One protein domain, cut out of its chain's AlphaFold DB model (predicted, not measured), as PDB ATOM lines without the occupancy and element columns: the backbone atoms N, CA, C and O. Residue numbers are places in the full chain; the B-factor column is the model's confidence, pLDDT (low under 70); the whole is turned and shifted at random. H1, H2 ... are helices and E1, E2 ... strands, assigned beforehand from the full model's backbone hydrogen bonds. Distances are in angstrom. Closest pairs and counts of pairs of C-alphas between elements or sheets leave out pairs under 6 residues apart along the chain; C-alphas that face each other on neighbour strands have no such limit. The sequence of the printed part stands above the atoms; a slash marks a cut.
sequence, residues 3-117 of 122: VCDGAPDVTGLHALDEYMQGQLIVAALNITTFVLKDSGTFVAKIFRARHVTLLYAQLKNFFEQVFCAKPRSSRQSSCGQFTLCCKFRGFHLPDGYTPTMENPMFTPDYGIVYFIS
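AT A GLANCE: This is residues 3 to 117 of the 122 residues of the protein "FtsJ domain-containing protein" of Anisakis simplex (UniProt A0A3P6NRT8). Picture a small, twisted sheet of three strands with two helices packed on it: the long H1 runs along the edge strand E1, and the shorter H2 lies beside H1 and runs along the inner strand E3. The long loop of residues 70 to 82 and the long link of residues 92 to 109 reach to the two far ends of the length, and the small H3 follows that link, with residues 106 to 111 sticking out. The printed part has 115 residues with three named helices and three named strands, in the order H1 E1 H2 E2 E3 H3; the sheet's order is E1, E3, E2, all antiparallel, and residues 3 to 4 pair in parallel with residues 43 to 44 of E1. The class is mixed, helices and strands; the whole is compact, with a radius of gyration of the C-alphas of 14.3 A, and spans 44 by 31 by 20 A.

IN THESE COORDINATES: Start with E3, residues 83 to 91, 22.7 A long, from C-alpha 83 at (8.178, 48.658, -50.303). Its neighbours are E1, residues 41 to 47, 19.5 A, and E2, residues 63 to 69, 16.7 A. Find C-alpha 14 at (2.021, 43.973, -60.926); from there H1, residues 14 to 35, runs 31.5 A. H2 holds residues 52 to 60, 12.5 A, and H3 residues 110 to 115, 8.7 A, ending at (-3.313, 27.343, -48.127).

HOW THE PARTS SIT: Look first between E1 and E3, antiparallel at 154 degrees, where N 44 and O 86 are 2.9 A apart, within hydrogen-bond range. E2 and E3 form a hairpin at 159 degrees, with N 87 and O 67 at 2.7 A. E1, H2 and E2 make a split strand-helix-strand unit, two strands running the same way with E3 between them, and its crossover is right-handed. H1 is on the sheet at a height of 8.1 A, over E1; its closest C-alphas to E1 are those of Glu 18 and Phe 47, 6.8 A. H2 is on the sheet at 9.6 A, over E3, at 8 degrees to it on the local plane. H1 and H2 are close but not clearly touching, Gly 22 to Leu 55 being their closest C-alphas at 7.4 A, the same way at a shallow tilt of 9 degrees. H3 is not on the sheet; it is about perpendicular to H2, at 86 degrees, and apart from H1. Every O i to N i+4 pair is within hydrogen-bond range in H2 and H3, and 17 of 18 in H1.

THE WHOLE: The C-alphas farthest apart, those of Ser 77 and Gly 96, are 44.5 A apart. The printed part has no cut. The links E2 to E3 and E3 to H3 are long. Look for pLDDT under 70 at residues 50 to 51, 73 to 82 and 103 to 117; the mean of the printed part is 77.7.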
ATOM      1  N   VAL A   3      17.776  38.694 -42.191       92.62
ATOM      2  CA  VAL A   3      17.318  39.842 -42.982       92.62
ATOM      3  C   VAL A   3      17.211  39.428 -44.448       92.62
ATOM      4  O   VAL A   3      18.154  38.862 -44.992       92.62
ATOM      5  N   CYS A   4      16.077  39.725 -45.079       90.56
ATOM      6  CA  CYS A   4      15.816  39.514 -46.497       90.56
ATOM      7  C   CYS A   4      15.534  40.863 -47.177       90.56
ATOM      8  O   CYS A   4      14.466  41.450 -46.991       90.56
ATOM      9  N   ASP A   5      16.498  41.350 -47.961       87.81
ATOM     10  CA  ASP A   5      16.368  42.557 -48.800       87.81
ATOM     11  C   ASP A   5      16.119  42.220 -50.286       87.81
ATOM     12  O   ASP A   5      16.167  43.089 -51.157       87.81
ATOM     13  N   GLY A   6      15.842  40.945 -50.582       85.19
ATOM     14  CA  GLY A   6      15.573  40.473 -51.937       85.19
ATOM     15  C   GLY A   6      14.371  41.185 -52.561       85.19
ATOM     16  O   GLY A   6      13.325  41.349 -51.926       85.19
ATOM     17  N   ALA A   7      14.531  41.609 -53.811       84.62
ATOM     18  CA  ALA A   7      13.465  42.144 -54.645       84.62
ATOM     19  C   ALA A   7      13.649  41.630 -56.083       84.62
ATOM     20  O   ALA A   7      14.792  41.608 -56.544       84.62
ATOM     21  N   PRO A   8      12.581  41.206 -56.779       83.69
ATOM     22  CA  PRO A   8      12.652  40.818 -58.173       83.69
ATOM     23  C   PRO A   8      12.815  42.060 -59.048       83.69
ATOM     24  O   PRO A   8      12.519  43.188 -58.630       83.69
ATOM     25  N   ASP A   9      13.231  41.831 -60.288       82.38
ATOM     26  CA  ASP A   9      13.156  42.850 -61.324       82.38
ATOM     27  C   ASP A   9      11.696  43.255 -61.541       82.38
ATOM     28  O   ASP A   9      10.805  42.411 -61.649       82.38
ATOM     29  N   VAL A  10      11.446  44.565 -61.583       80.00
ATOM     30  CA  VAL A  10      10.099  45.101 -61.782       80.00
ATOM     31  C   VAL A  10       9.756  44.983 -63.258       80.00
ATOM     32  O   VAL A  10      10.290  45.717 -64.089       80.00
ATOM     33  N   THR A  11       8.852  44.063 -63.583       82.38
ATOM     34  CA  THR A  11       8.410  43.824 -64.962       82.38
ATOM     35  C   THR A  11       7.330  44.814 -65.401       82.38
ATOM     36  O   THR A  11       7.097  44.993 -66.594       82.38
ATOM     37  N   GLY A  12       6.656  45.458 -64.440       78.56
ATOM     38  CA  GLY A  12       5.493  46.314 -64.679       78.56
ATOM     39  C   GLY A  12       4.177  45.534 -64.709       78.56
ATOM     40  O   GLY A  12       3.104  46.132 -64.617       78.56
ATOM     41  N   LEU A  13       4.236  44.199 -64.756       84.81
ATOM     42  CA  LEU A  13       3.082  43.338 -64.548       84.81
ATOM     43  C   LEU A  13       2.917  43.083 -63.047       84.81
ATOM     44  O   LEU A  13       3.431  42.115 -62.494       84.81
ATOM     45  N   HIS A  14       2.145  43.946 -62.388       79.50
ATOM     46  CA  HIS A  14       2.021  43.973 -60.926       79.50
ATOM     47  C   HIS A  14       1.694  42.627 -60.264       79.50
ATOM     48  O   HIS A  14       2.165  42.375 -59.158       79.50
ATOM     49  N   ALA A  15       0.898  41.774 -60.915       79.19
ATOM     50  CA  ALA A  15       0.556  40.451 -60.390       79.19
ATOM     51  C   ALA A  15       1.755  39.489 -60.398       79.19
ATOM     52  O   ALA A  15       1.937  38.720 -59.457       79.19
ATOM     53  N   LEU A  16       2.585  39.552 -61.444       82.62
ATOM     54  CA  LEU A  16       3.800  38.751 -61.550       82.62
ATOM     55  C   LEU A  16       4.855  39.242 -60.555       82.62
ATOM     56  O   LEU A  16       5.428  38.432 -59.833       82.62
ATOM     57  N   ASP A  17       5.041  40.558 -60.453       83.44
ATOM     58  CA  ASP A  17       5.985  41.162 -59.508       83.44
ATOM     59  C   ASP A  17       5.610  40.823 -58.045       83.44
ATOM     60  O   ASP A  17       6.475  40.493 -57.231       83.44
ATOM     61  N   GLU A  18       4.309  40.842 -57.712       80.00
ATOM     62  CA  GLU A  18       3.786  40.406 -56.405       80.00
ATOM     63  C   GLU A  18       4.071  38.919 -56.152       80.00
ATOM     64  O   GLU A  18       4.556  38.559 -55.077       80.00
ATOM     65  N   TYR A  19       3.812  38.062 -57.144       82.69
ATOM     66  CA  TYR A  19       4.070  36.627 -57.043       82.69
ATOM     67  C   TYR A  19       5.555  36.327 -56.821       82.69
ATOM     68  O   TYR A  19       5.901  35.576 -55.909       82.69
ATOM     69  N   MET A  20       6.441  36.941 -57.610       86.12
ATOM     70  CA  MET A  20       7.888  36.743 -57.501       86.12
ATOM     71  C   MET A  20       8.426  37.230 -56.151       86.12
ATOM     72  O   MET A  20       9.221  36.527 -55.525       86.12
ATOM     73  N   GLN A  21       7.949  38.376 -55.650       85.44
ATOM     74  CA  GLN A  21       8.296  38.831 -54.299       85.44
ATOM     75  C   GLN A  21       7.822  37.831 -53.236       85.44
ATOM     76  O   GLN A  21       8.560  37.540 -52.297       85.44
ATOM     77  N   GLY A  22       6.609  37.287 -53.383       85.00
ATOM     78  CA  GLY A  22       6.077  36.250 -52.500       85.00
ATOM     79  C   GLY A  22       6.984  35.020 -52.437       85.00
ATOM     80  O   GLY A  22       7.344  34.594 -51.339       85.00
ATOM     81  N   GLN A  23       7.437  34.514 -53.592       85.19
ATOM     82  CA  GLN A  23       8.368  33.379 -53.652       85.19
ATOM     83  C   GLN A  23       9.677  33.656 -52.911       85.19
ATOM     84  O   GLN A  23      10.147  32.806 -52.156       85.19
ATOM     85  N   LEU A  24      10.251  34.852 -53.082       87.94
ATOM     86  CA  LEU A  24      11.478  35.240 -52.383       87.94
ATOM     87  C   LEU A  24      11.295  35.229 -50.862       87.94
ATOM     88  O   LEU A  24      12.176  34.764 -50.139       87.94
ATOM     89  N   ILE A  25      10.152  35.708 -50.368       87.81
ATOM     90  CA  ILE A  25       9.863  35.702 -48.930       87.81
ATOM     91  C   ILE A  25       9.636  34.289 -48.404       87.81
ATOM     92  O   ILE A  25      10.149  33.975 -47.333       87.81
ATOM     93  N   VAL A  26       8.931  33.432 -49.142       86.06
ATOM     94  CA  VAL A  26       8.724  32.028 -48.753       86.06
ATOM     95  C   VAL A  26      10.055  31.278 -48.701       86.06
ATOM     96  O   VAL A  26      10.339  30.614 -47.707       86.06
ATOM     97  N   ALA A  27      10.916  31.442 -49.706       86.69
ATOM     98  CA  ALA A  27      12.247  30.840 -49.709       86.69
ATOM     99  C   ALA A  27      13.118  31.357 -48.547       86.69
ATOM    100  O   ALA A  27      13.787  30.578 -47.867       86.69
ATOM    101  N   ALA A  28      13.075  32.664 -48.269       89.75
ATOM    102  CA  ALA A  28      13.798  33.255 -47.147       89.75
ATOM    103  C   ALA A  28      13.269  32.770 -45.788       89.75
ATOM    104  O   ALA A  28      14.064  32.505 -44.885       89.75
ATOM    105  N   LEU A  29      11.948  32.632 -45.634       87.62
ATOM    106  CA  LEU A  29      11.335  32.051 -44.442       87.62
ATOM    107  C   LEU A  29      11.779  30.601 -44.269       87.62
ATOM    108  O   LEU A  29      12.136  30.218 -43.162       87.62
ATOM    109  N   ASN A  30      11.830  29.830 -45.354       87.19
ATOM    110  CA  ASN A  30      12.279  28.447 -45.302       87.19
ATOM    111  C   ASN A  30      13.720  28.339 -44.793       87.19
ATOM    112  O   ASN A  30      13.991  27.592 -43.873       87.19
ATOM    113  N   ILE A  31      14.647  29.167 -45.281       88.94
ATOM    114  CA  ILE A  31      16.010  29.210 -44.719       88.94
ATOM    115  C   ILE A  31      15.974  29.644 -43.243       88.94
ATOM    116  O   ILE A  31      16.704  29.109 -42.409       88.94
ATOM    117  N   THR A  32      15.105  30.603 -42.909       90.81
ATOM    118  CA  THR A  32      14.937  31.120 -41.544       90.81
ATOM    119  C   THR A  32      14.537  30.020 -40.562       90.81
ATOM    120  O   THR A  32      15.052  30.036 -39.447       90.81
ATOM    121  N   THR A  33      13.708  29.044 -40.955       88.56
ATOM    122  CA  THR A  33      13.291  27.950 -40.059       88.56
ATOM    123  C   THR A  33      14.435  27.021 -39.648       88.56
ATOM    124  O   THR A  33      14.352  26.414 -38.586       88.56
ATOM    125  N   PHE A  34      15.527  26.960 -40.418       88.88
ATOM    126  CA  PHE A  34      16.722  26.182 -40.067       88.88
ATOM    127  C   PHE A  34      17.752  26.964 -39.250       88.88
ATOM    128  O   PHE A  34      18.491  26.375 -38.464       88.88
ATOM    129  N   VAL A  35      17.862  28.278 -39.468       92.50
ATOM    130  CA  VAL A  35      18.983  29.075 -38.929       92.50
ATOM    131  C   VAL A  35      18.591  29.987 -37.773       92.50
ATOM    132  O   VAL A  35      19.452  30.427 -37.005       92.50
ATOM    133  N   LEU A  36      17.313  30.356 -37.663       91.75
ATOM    134  CA  LEU A  36      16.859  31.296 -36.653       91.75
ATOM    135  C   LEU A  36      16.535  30.547 -35.360       91.75
ATOM    136  O   LEU A  36      15.665  29.690 -35.325       91.75
ATOM    137  N   LYS A  37      17.225  30.915 -34.279       90.31
ATOM    138  CA  LYS A  37      16.901  30.434 -32.933       90.31
ATOM    139  C   LYS A  37      15.526  30.919 -32.465       90.31
ATOM    140  O   LYS A  37      15.066  31.980 -32.906       90.31
ATOM    141  N   ASP A  38      14.967  30.215 -31.487       89.12
ATOM    142  CA  ASP A  38      13.740  30.604 -30.792       89.12
ATOM    143  C   ASP A  38      13.771  32.058 -30.311       89.12
ATOM    144  O   ASP A  38      14.815  32.625 -29.954       89.12
ATOM    145  N   SER A  39      12.599  32.688 -30.375       91.88
ATOM    146  CA  SER A  39      12.379  34.114 -30.122       91.88
ATOM    147  C   SER A  39      13.214  35.051 -31.010       91.88
ATOM    148  O   SER A  39      13.326  36.253 -30.753       91.88
ATOM    149  N   GLY A  40      13.796  34.527 -32.091       92.44
ATOM    150  CA  GLY A  40      14.565  35.284 -33.060       92.44
ATOM    151  C   GLY A  40      13.743  36.339 -33.803       92.44
ATOM    152  O   GLY A  40      12.519  36.432 -33.709       92.44
ATOM    153  N   THR A  41      14.456  37.180 -34.550       93.75
ATOM    154  CA  THR A  41      13.865  38.221 -35.396       93.75
ATOM    155  C   THR A  41      14.179  37.961 -36.863       93.75
ATOM    156  O   THR A  41      15.350  37.761 -37.213       93.75
ATOM    157  N   PHE A  42      13.145  38.055 -37.695       93.38
ATOM    158  CA  PHE A  42      13.220  38.067 -39.152       93.38
ATOM    159  C   PHE A  42      12.797  39.444 -39.674       93.38
ATOM    160  O   PHE A  42      11.811  40.015 -39.213       93.38
ATOM    161  N   VAL A  43      13.560  40.015 -40.600       92.56
ATOM    162  CA  VAL A  43      13.238  41.297 -41.240       92.56
ATOM    163  C   VAL A  43      13.161  41.081 -42.739       92.56
ATOM    164  O   VAL A  43      14.103  40.555 -43.318       92.56
ATOM    165  N   ALA A  44      12.072  41.503 -43.369       90.94
ATOM    166  CA  ALA A  44      11.854  41.303 -44.793       90.94
ATOM    167  C   ALA A  44      11.389  42.572 -45.500       90.94
ATOM    168  O   ALA A  44      10.552  43.329 -44.996       90.94
ATOM    169  N   LYS A  45      11.905  42.750 -46.710       88.12
ATOM    170  CA  LYS A  45      11.414  43.692 -47.703       88.12
ATOM    171  C   LYS A  45      10.182  43.107 -48.395       88.12
ATOM    172  O   LYS A  45      10.250  42.018 -48.944       88.12
ATOM    173  N   ILE A  46       9.048  43.798 -48.378       84.94
ATOM    174  CA  ILE A  46       7.789  43.297 -48.955       84.94
ATOM    175  C   ILE A  46       7.158  44.392 -49.815       84.94
ATOM    176  O   ILE A  46       7.128  45.555 -49.414       84.94
ATOM    177  N   PHE A  47       6.633  44.052 -50.991       80.12
ATOM    178  CA  PHE A  47       5.828  44.993 -51.769       80.12
ATOM    179  C   PHE A  47       4.419  45.089 -51.192       80.12
ATOM    180  O   PHE A  47       3.754  44.082 -50.952       80.12
ATOM    181  N   ARG A  48       3.939  46.317 -50.962       73.88
ATOM    182  CA  ARG A  48       2.536  46.520 -50.608       73.88
ATOM    183  C   ARG A  48       1.685  46.279 -51.853       73.88
ATOM    184  O   ARG A  48       1.588  47.152 -52.710       73.88
ATOM    185  N   ALA A  49       1.075  45.105 -51.914       70.50
ATOM    186  CA  ALA A  49       0.199  44.681 -52.996       70.50
ATOM    187  C   ALA A  49      -1.142  44.159 -52.448       70.50
ATOM    188  O   ALA A  49      -1.386  44.193 -51.237       70.50
ATOM    189  N   ARG A  50      -2.049  43.747 -53.340       69.38
ATOM    190  CA  ARG A  50      -3.449  43.439 -53.000       69.38
ATOM    191  C   ARG A  50      -3.577  42.208 -52.097       69.38
ATOM    192  O   ARG A  50      -4.476  42.182 -51.259       69.38
ATOM    193  N   HIS A  51      -2.679  41.232 -52.220       67.62
ATOM    194  CA  HIS A  51      -2.745  39.945 -51.520       67.62
ATOM    195  C   HIS A  51      -1.714  39.811 -50.391       67.62
ATOM    196  O   HIS A  51      -1.546  38.732 -49.825       67.62
ATOM    197  N   VAL A  52      -1.079  40.915 -49.978       73.69
ATOM    198  CA  VAL A  52      -0.077  40.920 -48.896       73.69
ATOM    199  C   VAL A  52      -0.622  40.386 -47.557       73.69
ATOM    200  O   VAL A  52       0.129  39.878 -46.729       73.69
ATOM    201  N   THR A  53      -1.938  40.455 -47.343       78.44
ATOM    202  CA  THR A  53      -2.608  39.937 -46.140       78.44
ATOM    203  C   THR A  53      -2.420  38.431 -45.960       78.44
ATOM    204  O   THR A  53      -2.254  37.984 -44.827       78.44
ATOM    205  N   LEU A  54      -2.404  37.658 -47.053       78.81
ATOM    206  CA  LEU A  54      -2.189  36.210 -46.991       78.81
ATOM    207  C   LEU A  54      -0.773  35.896 -46.497       78.81
ATOM    208  O   LEU A  54      -0.609  35.126 -45.554       78.81
ATOM    209  N   LEU A  55       0.226  36.586 -47.053       78.38
ATOM    210  CA  LEU A  55       1.623  36.470 -46.637       78.38
ATOM    211  C   LEU A  55       1.799  36.800 -45.147       78.38
ATOM    212  O   LEU A  55       2.486  36.087 -44.418       78.38
ATOM    213  N   TYR A  56       1.134  37.854 -44.660       82.00
ATOM    214  CA  TYR A  56       1.147  38.180 -43.232       82.00
ATOM    215  C   TYR A  56       0.477  37.117 -42.368       82.00
ATOM    216  O   TYR A  56       0.982  36.826 -41.287       82.00
ATOM    217  N   ALA A  57      -0.645  36.549 -42.814       83.31
ATOM    218  CA  ALA A  57      -1.323  35.481 -42.088       83.31
ATOM    219  C   ALA A  57      -0.433  34.235 -41.972       83.31
ATOM    220  O   ALA A  57      -0.339  33.664 -40.891       83.31
ATOM    221  N   GLN A  58       0.282  33.868 -43.039       81.31
ATOM    222  CA  GLN A  58       1.236  32.755 -43.021       81.31
ATOM    223  C   GLN A  58       2.384  33.014 -42.041       81.31
ATOM    224  O   GLN A  58       2.666  32.171 -41.194       81.31
ATOM    225  N   LEU A  59       3.000  34.200 -42.105       84.00
ATOM    226  CA  LEU A  59       4.126  34.563 -41.242       84.00
ATOM    227  C   LEU A  59       3.731  34.659 -39.761       84.00
ATOM    228  O   LEU A  59       4.537  34.331 -38.899       84.00
ATOM    229  N   LYS A  60       2.489  35.036 -39.438       86.38
ATOM    230  CA  LYS A  60       1.996  35.050 -38.049       86.38
ATOM    231  C   LYS A  60       1.961  33.672 -37.380       86.38
ATOM    232  O   LYS A  60       1.959  33.627 -36.158       86.38
ATOM    233  N   ASN A  61       1.966  32.574 -38.138       85.88
ATOM    234  CA  ASN A  61       2.071  31.236 -37.545       85.88
ATOM    235  C   ASN A  61       3.471  30.946 -36.992       85.88
ATOM    236  O   ASN A  61       3.608  30.095 -36.131       85.88
ATOM    237  N   PHE A  62       4.497  31.640 -37.487       87.44
ATOM    238  CA  PHE A  62       5.887  31.445 -37.069       87.44
ATOM    239  C   PHE A  62       6.387  32.549 -36.135       87.44
ATOM    240  O   PHE A  62       7.478  32.442 -35.586       87.44
ATOM    241  N   PHE A  63       5.642  33.651 -35.994       91.31
ATOM    242  CA  PHE A  63       6.081  34.835 -35.260       91.31
ATOM    243  C   PHE A  63       4.939  35.458 -34.462       91.31
ATOM    244  O   PHE A  63       3.888  35.786 -35.008       91.31
ATOM    245  N   GLU A  64       5.196  35.731 -33.185       90.25
ATOM    246  CA  GLU A  64       4.240  36.368 -32.272       90.25
ATOM    247  C   GLU A  64       3.863  37.796 -32.688       90.25
ATOM    248  O   GLU A  64       2.721  38.232 -32.523       90.25
ATOM    249  N   GLN A  65       4.833  38.563 -33.195       88.25
ATOM    250  CA  GLN A  65       4.654  39.988 -33.468       88.25
ATOM    251  C   GLN A  65       5.122  40.354 -34.869       88.25
ATOM    252  O   GLN A  65       6.231  40.011 -35.276       88.25
ATOM    253  N   VAL A  66       4.302  41.138 -35.571       87.81
ATOM    254  CA  VAL A  66       4.586  41.647 -36.917       87.81
ATOM    255  C   VAL A  66       4.490  43.165 -36.916       87.81
ATOM    256  O   VAL A  66       3.430  43.729 -36.658       87.81
ATOM    257  N   PHE A  67       5.592  43.829 -37.248       87.94
ATOM    258  CA  PHE A  67       5.663  45.281 -37.381       87.94
ATOM    259  C   PHE A  67       6.039  45.644 -38.806       87.94
ATOM    260  O   PHE A  67       7.141  45.326 -39.233       87.94
ATOM    261  N   CYS A  68       5.175  46.352 -39.524       83.56
ATOM    262  CA  CYS A  68       5.475  46.811 -40.875       83.56
ATOM    263  C   CYS A  68       5.553  48.331 -40.922       83.56
ATOM    264  O   CYS A  68       4.637  49.026 -40.484       83.56
ATOM    265  N   ALA A  69       6.642  48.847 -41.480       81.75
ATOM    266  CA  ALA A  69       6.861  50.273 -41.649       81.75
ATOM    267  C   ALA A  69       7.378  50.568 -43.057       81.75
ATOM    268  O   ALA A  69       8.204  49.835 -43.603       81.75
ATOM    269  N   LYS A  70       6.928  51.681 -43.643       80.38
ATOM    270  CA  LYS A  70       7.595  52.271 -44.806       80.38
ATOM    271  C   LYS A  70       8.751  53.138 -44.286       80.38
ATOM    272  O   LYS A  70       8.473  54.148 -43.637       80.38
ATOM    273  N   PRO A  71      10.025  52.793 -44.533       71.50
ATOM    274  CA  PRO A  71      11.130  53.658 -44.137       71.50
ATOM    275  C   PRO A  71      11.122  54.949 -44.971       71.50
ATOM    276  O   PRO A  71      10.757  54.929 -46.147       71.50
ATOM    277  N   ARG A  72      11.564  56.071 -44.381       70.25
ATOM    278  CA  ARG A  72      11.645  57.381 -45.069       70.25
ATOM    279  C   ARG A  72      12.542  57.360 -46.314       70.25
ATOM    280  O   ARG A  72      12.336  58.160 -47.215       70.25
ATOM    281  N   SER A  73      13.503  56.438 -46.378       68.00
ATOM    282  CA  SER A  73      14.395  56.227 -47.525       68.00
ATOM    283  C   SER A  73      13.729  55.534 -48.723       68.00
ATOM    284  O   SER A  73      14.310  55.489 -49.805       68.00
ATOM    285  N   SER A  74      12.519  54.987 -48.557       63.53
ATOM    286  CA  SER A  74      11.770  54.348 -49.643       63.53
ATOM    287  C   SER A  74      11.210  55.412 -50.591       63.53
ATOM    288  O   SER A  74      10.444  56.282 -50.168       63.53
ATOM    289  N   ARG A  75      11.601  55.348 -51.874       64.88
ATOM    290  CA  ARG A  75      11.225  56.329 -52.909       64.88
ATOM    291  C   ARG A  75       9.701  56.515 -52.977       64.88
ATOM    292  O   ARG A  75       8.922  55.574 -52.823       64.88
ATOM    293  N   GLN A  76       9.270  57.758 -53.192       54.03
ATOM    294  CA  GLN A  76       7.852  58.140 -53.255       54.03
ATOM    295  C   GLN A  76       7.283  58.111 -54.686       54.03
ATOM    296  O   GLN A  76       6.078  58.253 -54.859       54.03
ATOM    297  N   SER A  77       8.135  57.904 -55.694       48.41
ATOM    298  CA  SER A  77       7.843  58.108 -57.117       48.41
ATOM    299  C   SER A  77       7.382  56.870 -57.901       48.41
ATOM    300  O   SER A  77       7.159  56.978 -59.102       48.41
ATOM    301  N   SER A  78       7.212  55.703 -57.280       50.53
ATOM    302  CA  SER A  78       6.660  54.530 -57.968       50.53
ATOM    303  C   SER A  78       5.129  54.558 -57.931       50.53
ATOM    304  O   SER A  78       4.522  54.395 -56.872       50.53
ATOM    305  N   CYS A  79       4.507  54.777 -59.093       45.41
ATOM    306  CA  CYS A  79       3.077  54.579 -59.338       45.41
ATOM    307  C   CYS A  79       2.568  53.297 -58.649       45.41
ATOM    308  O   CYS A  79       2.845  52.189 -59.095       45.41
ATOM    309  N   GLY A  80       1.838  53.443 -57.543       50.16
ATOM    310  CA  GLY A  80       1.014  52.383 -56.945       50.16
ATOM    311  C   GLY A  80       1.703  51.335 -56.061       50.16
ATOM    312  O   GLY A  80       1.013  50.721 -55.252       50.16
ATOM    313  N   GLN A  81       3.024  51.149 -56.128       56.25
ATOM    314  CA  GLN A  81       3.732  50.143 -55.322       56.25
ATOM    315  C   GLN A  81       4.864  50.769 -54.507       56.25
ATOM    316  O   GLN A  81       5.778  51.398 -55.039       56.25
ATOM    317  N   PHE A  82       4.816  50.583 -53.190       65.75
ATOM    318  CA  PHE A  82       5.923  50.922 -52.304       65.75
ATOM    319  C   PHE A  82       6.316  49.727 -51.454       65.75
ATOM    320  O   PHE A  82       5.498  48.889 -51.069       65.75
ATOM    321  N   THR A  83       7.599  49.687 -51.142       72.19
ATOM    322  CA  THR A  83       8.178  48.658 -50.303       72.19
ATOM    323  C   THR A  83       7.957  48.965 -48.825       72.19
ATOM    324  O   THR A  83       8.215  50.080 -48.358       72.19
ATOM    325  N   LEU A  84       7.516  47.949 -48.091       81.25
ATOM    326  CA  LEU A  84       7.453  47.888 -46.642       81.25
ATOM    327  C   LEU A  84       8.644  47.095 -46.109       81.25
ATOM    328  O   LEU A  84       9.045  46.090 -46.688       81.25
ATOM    329  N   CYS A  85       9.185  47.543 -44.983       82.25
ATOM    330  CA  CYS A  85      10.063  46.738 -44.152       82.25
ATOM    331  C   CYS A  85       9.209  46.138 -43.040       82.25
ATOM    332  O   CYS A  85       8.607  46.876 -42.253       82.25
ATOM    333  N   CYS A  86       9.128  44.813 -43.002       84.75
ATOM    334  CA  CYS A  86       8.383  44.087 -41.991       84.75
ATOM    335  C   CYS A  86       9.340  43.343 -41.068       84.75
ATOM    336  O   CYS A  86      10.180  42.567 -41.513       84.75
ATOM    337  N   LYS A  87       9.217  43.612 -39.772       86.25
ATOM    338  CA  LYS A  87       9.968  42.995 -38.690       86.25
ATOM    339  C   LYS A  87       9.059  42.024 -37.954       86.25
ATOM    340  O   LYS A  87       8.068  42.433 -37.354       86.25
ATOM    341  N   PHE A  88       9.454  40.767 -37.965       87.12
ATOM    342  CA  PHE A  88       8.792  39.660 -37.305       87.12
ATOM    343  C   PHE A  88       9.614  39.263 -36.075       87.12
ATOM    344  O   PHE A  88      10.832  39.098 -36.179       87.12
ATOM    345  N   ARG A  89       8.986  39.188 -34.898       90.19
ATOM    346  CA  ARG A  89       9.637  38.842 -33.620       90.19
ATOM    347  C   ARG A  89       8.908  37.690 -32.943       90.19
ATOM    348  O   ARG A  89       7.718  37.507 -33.183       90.19
ATOM    349  N   GLY A  90       9.617  36.982 -32.066       90.38
ATOM    350  CA  GLY A  90       9.049  35.841 -31.350       90.38
ATOM    351  C   GLY A  90       8.972  34.619 -32.255       90.38
ATOM    352  O   GLY A  90       7.904  34.033 -32.394       90.38
ATOM    353  N   PHE A  91      10.077  34.310 -32.951       91.88
ATOM    354  CA  PHE A  91      10.132  33.126 -33.801       91.88
ATOM    355  C   PHE A  91       9.874  31.859 -32.986       91.88
ATOM    356  O   PHE A  91      10.531  31.655 -31.964       91.88
ATOM    357  N   HIS A  92       8.956  31.029 -33.461       90.00
ATOM    358  CA  HIS A  92       8.737  29.674 -32.981       90.00
ATOM    359  C   HIS A  92       8.310  28.795 -34.156       90.00
ATOM    360  O   HIS A  92       7.666  29.258 -35.102       90.00
ATOM    361  N   LEU A  93       8.684  27.522 -34.106       86.56
ATOM    362  CA  LEU A  93       8.183  26.535 -35.053       86.56
ATOM    363  C   LEU A  93       6.810  26.046 -34.564       86.56
ATOM    364  O   LEU A  93       6.692  25.709 -33.386       86.56
ATOM    365  N   PRO A  94       5.779  26.009 -35.425       83.75
ATOM    366  CA  PRO A  94       4.496  25.411 -35.075       83.75
ATOM    367  C   PRO A  94       4.643  23.941 -34.666       83.75
ATOM    368  O   PRO A  94       5.492  23.223 -35.203       83.75
ATOM    369  N   ASP A  95       3.773  23.470 -33.773       80.25
ATOM    370  CA  ASP A  95       3.775  22.075 -33.334       80.25
ATOM    371  C   ASP A  95       3.604  21.116 -34.524       80.25
ATOM    372  O   ASP A  95       2.674  21.234 -35.325       80.25
ATOM    373  N   GLY A  96       4.524  20.157 -34.654       79.12
ATOM    374  CA  GLY A  96       4.529  19.185 -35.750       79.12
ATOM    375  C   GLY A  96       5.079  19.706 -37.085       79.12
ATOM    376  O   GLY A  96       5.111  18.951 -38.056       79.12
ATOM    377  N   TYR A  97       5.547  20.956 -37.157       81.00
ATOM    378  CA  TYR A  97       6.232  21.469 -38.341       81.00
ATOM    379  C   TYR A  97       7.684  20.973 -38.389       81.00
ATOM    380  O   TYR A  97       8.480  21.245 -37.491       81.00
ATOM    381  N   THR A  98       8.045  20.276 -39.469       80.94
ATOM    382  CA  THR A  98       9.433  19.879 -39.749       80.94
ATOM    383  C   THR A  98       9.975  20.737 -40.893       80.94
ATOM    384  O   THR A  98       9.439  20.657 -42.000       80.94
ATOM    385  N   PRO A  99      11.012  21.563 -40.663       81.25
ATOM    386  CA  PRO A  99      11.663  22.324 -41.724       81.25
ATOM    387  C   PRO A  99      12.151  21.409 -42.857       81.25
ATOM    388  O   PRO A  99      12.788  20.388 -42.600       81.25
ATOM    389  N   THR A 100      11.900  21.787 -44.114       79.88
ATOM    390  CA  THR A 100      12.382  21.059 -45.302       79.88
ATOM    391  C   THR A 100      13.028  22.014 -46.298       79.88
ATOM    392  O   THR A 100      12.523  23.103 -46.524       79.88
ATOM    393  N   MET A 101      14.148  21.624 -46.911       73.56
ATOM    394  CA  MET A 101      14.810  22.412 -47.967       73.56
ATOM    395  C   MET A 101      14.333  22.036 -49.376       73.56
ATOM    396  O   MET A 101      14.897  22.506 -50.365       73.56
ATOM    397  N   GLU A 102      13.312  21.186 -49.483       72.19
ATOM    398  CA  GLU A 102      12.692  20.863 -50.763       72.19
ATOM    399  C   GLU A 102      12.137  22.125 -51.420       72.19
ATOM    400  O   GLU A 102      11.607  23.017 -50.755       72.19
ATOM    401  N   ASN A 103      12.292  22.222 -52.742       66.25
ATOM    402  CA  ASN A 103      11.767  23.361 -53.475       66.25
ATOM    403  C   ASN A 103      10.238  23.310 -53.406       66.25
ATOM    404  O   ASN A 103       9.664  22.403 -54.017       66.25
ATOM    405  N   PRO A 104       9.587  24.297 -52.759       63.09
ATOM    406  CA  PRO A 104       8.147  24.279 -52.580       63.09
ATOM    407  C   PRO A 104       7.417  24.092 -53.914       63.09
ATOM    408  O   PRO A 104       6.466  23.331 -53.969       63.09
ATOM    409  N   MET A 105       7.889  24.692 -55.017       63.25
ATOM    410  CA  MET A 105       7.218  24.597 -56.326       63.25
ATOM    411  C   MET A 105       7.057  23.173 -56.861       63.25
ATOM    412  O   MET A 105       6.165  22.932 -57.672       63.25
ATOM    413  N   PHE A 106       7.933  22.256 -56.453       65.50
ATOM    414  CA  PHE A 106       7.912  20.868 -56.904       65.50
ATOM    415  C   PHE A 106       7.336  19.918 -55.856       65.50
ATOM    416  O   PHE A 106       7.208  18.726 -56.141       65.50
ATOM    417  N   THR A 107       6.975  20.413 -54.668       61.38
ATOM    418  CA  THR A 107       6.329  19.562 -53.678       61.38
ATOM    419  C   THR A 107       4.859  19.352 -54.068       61.38
ATOM    420  O   THR A 107       4.171  20.297 -54.472       61.38
ATOM    421  N   PRO A 108       4.333  18.114 -54.008       55.25
ATOM    422  CA  PRO A 108       2.933  17.827 -54.349       55.25
ATOM    423  C   PRO A 108       1.939  18.586 -53.449       55.25
ATOM    424  O   PRO A 108       0.776  18.774 -53.798       55.25
ATOM    425  N   ASP A 109       2.416  19.059 -52.304       57.47
ATOM    426  CA  ASP A 109       1.744  19.878 -51.310       57.47
ATOM    427  C   ASP A 109       2.084  21.376 -51.436       57.47
ATOM    428  O   ASP A 109       1.825  22.141 -50.513       57.47
ATOM    429  N   TYR A 110       2.582  21.859 -52.580       55.22
ATOM    430  CA  TYR A 110       2.817  23.294 -52.794       55.22
ATOM    431  C   TYR A 110       1.577  24.137 -52.460       55.22
ATOM    432  O   TYR A 110       1.660  25.180 -51.815       55.22
ATOM    433  N   GLY A 111       0.387  23.628 -52.797       46.91
ATOM    434  CA  GLY A 111      -0.882  24.226 -52.385       46.91
ATOM    435  C   GLY A 111      -1.066  24.302 -50.862       46.91
ATOM    436  O   GLY A 111      -1.647  25.260 -50.383       46.91
ATOM    437  N   ILE A 112      -0.538  23.363 -50.078       44.50
ATOM    438  CA  ILE A 112      -0.602  23.295 -48.602       44.50
ATOM    439  C   ILE A 112       0.341  24.315 -47.954       44.50
ATOM    440  O   ILE A 112      -0.060  24.962 -46.988       44.50
ATOM    441  N   VAL A 113       1.525  24.563 -48.521       49.12
ATOM    442  CA  VAL A 113       2.413  25.654 -48.065       49.12
ATOM    443  C   VAL A 113       1.751  27.030 -48.286       49.12
ATOM    444  O   VAL A 113       1.920  27.947 -47.478       49.12
ATOM    445  N   TYR A 114       0.909  27.159 -49.323       50.53
ATOM    446  CA  TYR A 114       0.135  28.375 -49.619       50.53
ATOM    447  C   TYR A 114      -1.235  28.475 -48.910       50.53
ATOM    448  O   TYR A 114      -1.660  29.585 -48.593       50.53
ATOM    449  N   PHE A 115      -1.924  27.360 -48.629       42.56
ATOM    450  CA  PHE A 115      -3.313  27.343 -48.127       42.56
ATOM    451  C   PHE A 115      -3.530  26.626 -46.779       42.56
ATOM    452  O   PHE A 115      -4.517  26.901 -46.100       42.56
ATOM    453  N   ILE A 116      -2.651  25.721 -46.341       40.31
ATOM    454  CA  ILE A 116      -2.911  24.788 -45.221       40.31
ATOM    455  C   ILE A 116      -1.802  24.853 -44.156       40.31
ATOM    456  O   ILE A 116      -1.434  23.866 -43.536       40.31
ATOM    457  N   SER A 117      -1.343  26.057 -43.835       38.72
ATOM    458  CA  SER A 117      -1.046  26.354 -42.424       38.72
ATOM    459  C   SER A 117      -2.094  27.281 -41.798       38.72
ATOM    460  O   SER A 117      -1.962  27.662 -40.644       38.72
TER     461      SER A 117